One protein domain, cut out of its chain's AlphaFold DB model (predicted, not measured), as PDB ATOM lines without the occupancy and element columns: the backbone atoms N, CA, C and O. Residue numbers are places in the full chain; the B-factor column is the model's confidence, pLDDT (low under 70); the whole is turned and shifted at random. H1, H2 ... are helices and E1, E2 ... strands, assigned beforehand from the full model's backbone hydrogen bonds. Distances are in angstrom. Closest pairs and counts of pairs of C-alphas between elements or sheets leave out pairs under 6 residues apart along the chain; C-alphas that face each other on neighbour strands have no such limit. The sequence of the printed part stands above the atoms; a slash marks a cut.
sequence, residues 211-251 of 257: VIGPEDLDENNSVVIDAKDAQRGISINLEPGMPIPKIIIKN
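What this domain is: This is residues 211 to 251 of the 257 residues of the protein "Peptidase" of Methanobrevibacter sp. 87.7 (UniProt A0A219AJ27). The chain makes one long flattened loop whose end comes back beside its start: E1 runs one way, H1 makes the turn at one end, E2 folds back well away from E1, and after the turn of residues 237 to 245 at the other end E3 runs side by side with E1. The small two-stranded sheet E1 and E3 makes one side of the loop, and E2, paired with residues 211 to 212, makes the other. The printed part has 41 residues, with one named helix and three named strands in the order E1, H1, E2, E3; the sheet has the order E1, E3 and is parallel. The class is mixed, helices and strands, though under half of the residues are in named elements. The whole is compact, with a radius of gyration of the C-alphas of 10.2 A, yet elongated, spanning 30 by 18 by 14 A.

Where its parts are: The printed part begins at Val 211, with its C-alpha at (-10.170, 30.091, 42.557). E1, residues 222 to 226, starts at C-alpha 222, (-13.944, 17.312, 45.286), and measures 13.7 A from first to last C-alpha. H1 holds residues 227 to 230 and measures 5.0 A. E2, residues 234 to 236, measures 6.5 A. E3, residues 246 to 250, measures 12.8 A and ends at C-alpha 250, (-2.137, 17.465, 50.493).

How they stand to each other: E1 and E3 are parallel neighbours, with 25 degrees between their directions. The C-alphas of Ser 222 and Lys 246 face each other at 4.5 A, and those of Asp 226 and Lys 250 at 5.2 A. N 248 and O 223, 2.8 A apart, and N 225 and O 248, 2.9 A apart, are within hydrogen-bond range. H1 and E3 have 3 pairs of C-alphas within 8 A, the closest being those of Ala 227 and Lys 250 at 5.3 A. H1 is too short for any O i to N i+4 pair, and its one O i to N i+3 pair is not within range. H1 and E2 meet only through their link. E2 is apart from E1 and from E3, and pairs with no named strand; residues 211 to 212 pair with its residues 235 to 236, parallel.

The domain as a whole: The two C-alphas farthest apart, those of Pro 240 and Asn 251, are 31.2 A apart. The printed part has no cut. The links from E1 to H1 and from H1 to E2 are tight, and the link from E2 to E3, with 9 residues, is short. The mean pLDDT of the printed part is 74.5; 13 residues are under 70, namely residue 211, residues 228 to 233, residue 235, residue 238 and residues 240 to 243.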
ATOM      1  N   VAL A 211      -8.751  30.020  42.893       69.69
ATOM      2  CA  VAL A 211     -10.170  30.091  42.557       69.69
ATOM      3  C   VAL A 211     -10.600  28.688  42.159       69.69
ATOM      4  O   VAL A 211     -10.006  28.119  41.252       69.69
ATOM      5  N   ILE A 212     -11.581  28.138  42.872       73.00
ATOM      6  CA  ILE A 212     -12.201  26.849  42.567       73.00
ATOM      7  C   ILE A 212     -13.556  27.144  41.934       73.00
ATOM      8  O   ILE A 212     -14.472  27.613  42.620       73.00
ATOM      9  N   GLY A 213     -13.657  26.885  40.635       75.62
ATOM     10  CA  GLY A 213     -14.904  26.882  39.883       75.62
ATOM     11  C   GLY A 213     -15.502  25.476  39.756       75.62
ATOM     12  O   GLY A 213     -14.875  24.487  40.149       75.62
ATOM     13  N   PRO A 214     -16.717  25.351  39.193       76.06
ATOM     14  CA  PRO A 214     -17.341  24.062  38.895       76.06
ATOM     15  C   PRO A 214     -16.460  23.132  38.046       76.06
ATOM     16  O   PRO A 214     -16.543  21.914  38.177       76.06
ATOM     17  N   GLU A 215     -15.618  23.700  37.185       80.69
ATOM     18  CA  GLU A 215     -14.700  22.997  36.289       80.69
ATOM     19  C   GLU A 215     -13.498  22.344  36.990       80.69
ATOM     20  O   GLU A 215     -12.893  21.432  36.426       80.69
ATOM     21  N   ASP A 216     -13.168  22.783  38.208       81.19
ATOM     22  CA  ASP A 216     -12.032  22.276  38.989       81.19
ATOM     23  C   ASP A 216     -12.415  21.082  39.879       81.19
ATOM     24  O   ASP A 216     -11.557  20.459  40.514       81.19
ATOM     25  N   LEU A 217     -13.712  20.777  39.954       82.56
ATOM     26  CA  LEU A 217     -14.265  19.722  40.788       82.56
ATOM     27  C   LEU A 217     -14.290  18.395  40.029       82.56
ATOM     28  O   LEU A 217     -14.707  18.309  38.875       82.56
ATOM     29  N   ASP A 218     -13.861  17.334  40.704       85.50
ATOM     30  CA  ASP A 218     -13.966  15.979  40.182       85.50
ATOM     31  C   ASP A 218     -15.422  15.472  40.176       85.50
ATOM     32  O   ASP A 218     -16.354  16.103  40.682       85.50
ATOM     33  N   GLU A 219     -15.625  14.271  39.629       87.81
ATOM     34  CA  GLU A 219     -16.934  13.603  39.582       87.81
ATOM     35  C   GLU A 219     -17.588  13.391  40.965       87.81
ATOM     36  O   GLU A 219     -18.785  13.120  41.047       87.81
ATOM     37  N   ASN A 220     -16.821  13.543  42.050       87.75
ATOM     38  CA  ASN A 220     -17.264  13.433  43.436       87.75
ATOM     39  C   ASN A 220     -17.379  14.804  44.130       87.75
ATOM     40  O   ASN A 220     -17.390  14.860  45.365       87.75
ATOM     41  N   ASN A 221     -17.458  15.905  43.374       82.75
ATOM     42  CA  ASN A 221     -17.546  17.271  43.899       82.75
ATOM     43  C   ASN A 221     -16.353  17.638  44.807       82.75
ATOM     44  O   ASN A 221     -16.518  18.298  45.836       82.75
ATOM     45  N   SER A 222     -15.157  17.135  44.485       83.56
ATOM     46  CA  SER A 222     -13.944  17.312  45.286       83.56
ATOM     47  C   SER A 222     -12.803  17.921  44.476       83.56
ATOM     48  O   SER A 222     -12.718  17.742  43.267       83.56
ATOM     49  N   VAL A 223     -11.883  18.603  45.156       86.50
ATOM     50  CA  VAL A 223     -10.657  19.139  44.548       86.50
ATOM     51  C   VAL A 223      -9.467  18.924  45.475       86.50
ATOM     52  O   VAL A 223      -9.595  19.015  46.700       86.50
ATOM     53  N   VAL A 224      -8.305  18.604  44.901       85.88
ATOM     54  CA  VAL A 224      -7.058  18.401  45.649       85.88
ATOM     55  C   VAL A 224      -6.128  19.583  45.421       85.88
ATOM     56  O   VAL A 224      -5.824  19.915  44.281       85.88
ATOM     57  N   ILE A 225      -5.646  20.181  46.508       81.25
ATOM     58  CA  ILE A 225      -4.778  21.361  46.482       81.25
ATOM     59  C   ILE A 225      -3.466  21.050  47.205       81.25
ATOM     60  O   ILE A 225      -3.471  20.406  48.260       81.25
ATOM     61  N   ASP A 226      -2.339  21.498  46.647       78.25
ATOM     62  CA  ASP A 226      -1.047  21.406  47.329       78.25
ATOM     63  C   ASP A 226      -1.049  22.288  48.588       78.25
ATOM     64  O   ASP A 226      -1.452  23.450  48.560       78.25
ATOM     65  N   ALA A 227      -0.573  21.751  49.708       73.94
ATOM     66  CA  ALA A 227      -0.426  22.475  50.963       73.94
ATOM     67  C   ALA A 227       0.417  23.757  50.838       73.94
ATOM     68  O   ALA A 227       0.150  24.718  51.556       73.94
ATOM     69  N   LYS A 228       1.408  23.792  49.937       67.94
ATOM     70  CA  LYS A 228       2.206  24.995  49.655       67.94
ATOM     71  C   LYS A 228       1.381  26.070  48.953       67.94
ATOM     72  O   LYS A 228       1.527  27.246  49.264       67.94
ATOM     73  N   ASP A 229       0.485  25.669  48.058       62.84
ATOM     74  CA  ASP A 229      -0.383  26.591  47.328       62.84
ATOM     75  C   ASP A 229      -1.591  27.038  48.157       62.84
ATOM     76  O   ASP A 229      -2.055  28.164  47.996       62.84
ATOM     77  N   ALA A 230      -2.070  26.215  49.095       66.94
ATOM     78  CA  ALA A 230      -3.169  26.571  49.995       66.94
ATOM     79  C   ALA A 230      -2.868  27.817  50.853       66.94
ATOM     80  O   ALA A 230      -3.792  28.516  51.266       66.94
ATOM     81  N   GLN A 231      -1.584  28.139  51.068       58.06
ATOM     82  CA  GLN A 231      -1.143  29.360  51.759       58.06
ATOM     83  C   GLN A 231      -1.544  30.649  51.021       58.06
ATOM     84  O   GLN A 231      -1.569  31.715  51.624       58.06
ATOM     85  N   ARG A 232      -1.893  30.560  49.731       61.53
ATOM     86  CA  ARG A 232      -2.337  31.690  48.899       61.53
ATOM     87  C   ARG A 232      -3.798  32.089  49.151       61.53
ATOM     88  O   ARG A 232      -4.258  33.074  48.580       61.53
ATOM     89  N   GLY A 233      -4.526  31.330  49.974       51.62
ATOM     90  CA  GLY A 233      -5.968  31.466  50.164       51.62
ATOM     91  C   GLY A 233      -6.767  30.740  49.079       51.62
ATOM     92  O   GLY A 233      -6.281  30.509  47.971       51.62
ATOM     93  N   ILE A 234      -7.999  30.352  49.408       70.88
ATOM     94  CA  ILE A 234      -8.900  29.619  48.515       70.88
ATOM     95  C   ILE A 234     -10.202  30.406  48.394       70.88
ATOM     96  O   ILE A 234     -10.842  30.706  49.398       70.88
ATOM     97  N   SER A 235     -10.589  30.727  47.165       65.88
ATOM     98  CA  SER A 235     -11.863  31.355  46.832       65.88
ATOM     99  C   SER A 235     -12.718  30.341  46.083       65.88
ATOM    100  O   SER A 235     -12.267  29.755  45.103       65.88
ATOM    101  N   ILE A 236     -13.938  30.098  46.554       73.19
ATOM    102  CA  ILE A 236     -14.853  29.145  45.924       73.19
ATOM    103  C   ILE A 236     -15.925  29.942  45.190       73.19
ATOM    104  O   ILE A 236     -16.646  30.719  45.814       73.19
ATOM    105  N   ASN A 237     -16.038  29.739  43.879       73.88
ATOM    106  CA  ASN A 237     -17.042  30.388  43.048       73.88
ATOM    107  C   ASN A 237     -17.975  29.322  42.463       73.88
ATOM    108  O   ASN A 237     -17.655  28.695  41.457       73.88
ATOM    109  N   LEU A 238     -19.101  29.074  43.133       69.75
ATOM    110  CA  LEU A 238     -20.083  28.065  42.722       69.75
ATOM    111  C   LEU A 238     -21.319  28.720  42.123       69.75
ATOM    112  O   LEU A 238     -21.754  29.783  42.571       69.75
ATOM    113  N   GLU A 239     -21.951  28.032  41.175       72.50
ATOM    114  CA  GLU A 239     -23.268  28.438  40.702       72.50
ATOM    115  C   GLU A 239     -24.335  28.228  41.799       72.50
ATOM    116  O   GLU A 239     -24.272  27.249  42.560       72.50
ATOM    117  N   PRO A 240     -25.347  29.112  41.892       52.97
ATOM    118  CA  PRO A 240     -26.440  28.960  42.846       52.97
ATOM    119  C   PRO A 240     -27.110  27.581  42.748       52.97
ATOM    120  O   PRO A 240     -27.629  27.203  41.700       52.97
ATOM    121  N   GLY A 241     -27.133  26.839  43.859       66.38
ATOM    122  CA  GLY A 241     -27.744  25.504  43.946       66.38
ATOM    123  C   GLY A 241     -26.768  24.326  43.849       66.38
ATOM    124  O   GLY A 241     -27.205  23.181  43.984       66.38
ATOM    125  N   MET A 242     -25.467  24.570  43.667       67.62
ATOM    126  CA  MET A 242     -24.449  23.517  43.728       67.62
ATOM    127  C   MET A 242     -24.158  23.057  45.169       67.62
ATOM    128  O   MET A 242     -24.161  23.870  46.097       67.62
ATOM    129  N   PRO A 243     -23.871  21.759  45.384       68.50
ATOM    130  CA  PRO A 243     -23.407  21.266  46.675       68.50
ATOM    131  C   PRO A 243     -22.009  21.808  47.004       68.50
ATOM    132  O   PRO A 243     -21.151  21.912  46.129       68.50
ATOM    133  N   ILE A 244     -21.759  22.105  48.283       72.06
ATOM    134  CA  ILE A 244     -20.461  22.613  48.755       72.06
ATOM    135  C   ILE A 244     -19.357  21.587  48.427       72.06
ATOM    136  O   ILE A 244     -19.497  20.415  48.799       72.06
ATOM    137  N   PRO A 245     -18.272  21.988  47.741       76.62
ATOM    138  CA  PRO A 245     -17.215  21.080  47.338       76.62
ATOM    139  C   PRO A 245     -16.345  20.651  48.510       76.62
ATOM    140  O   PRO A 245     -16.111  21.392  49.467       76.62
ATOM    141  N   LYS A 246     -15.811  19.436  48.407       79.56
ATOM    142  CA  LYS A 246     -14.855  18.903  49.372       79.56
ATOM    143  C   LYS A 246     -13.432  19.257  48.944       79.56
ATOM    144  O   LYS A 246     -12.898  18.702  47.986       79.56
ATOM    145  N   ILE A 247     -12.793  20.135  49.706       82.75
ATOM    146  CA  ILE A 247     -11.411  20.551  49.458       82.75
ATOM    147  C   ILE A 247     -10.454  19.642  50.231       82.75
ATOM    148  O   ILE A 247     -10.565  19.487  51.447       82.75
ATOM    149  N   ILE A 248      -9.505  19.030  49.524       83.38
ATOM    150  CA  ILE A 248      -8.526  18.098  50.086       83.38
ATOM    151  C   ILE A 248      -7.130  18.704  49.939       83.38
ATOM    152  O   ILE A 248      -6.552  18.704  48.857       83.38
ATOM    153  N   ILE A 249      -6.558  19.177  51.042       81.31
ATOM    154  CA  ILE A 249      -5.205  19.744  51.049       81.31
ATOM    155  C   ILE A 249      -4.186  18.619  51.281       81.31
ATOM    156  O   ILE A 249      -4.287  17.878  52.262       81.31
ATOM    157  N   LYS A 250      -3.204  18.473  50.386       83.94
ATOM    158  CA  LYS A 250      -2.137  17.465  50.493       83.94
ATOM    159  C   LYS A 250      -0.765  18.104  50.375       83.94
ATOM    160  O   LYS A 250      -0.531  18.935  49.515       83.94
ATOM    161  N   ASN A 251       0.169  17.656  51.206       73.81
ATOM    162  CA  ASN A 251       1.567  18.050  51.088       73.81
ATOM    163  C   ASN A 251       2.213  17.188  49.995       73.81
ATOM    164  O   ASN A 251       2.537  16.023  50.250       73.81
TER     165      ASN A 251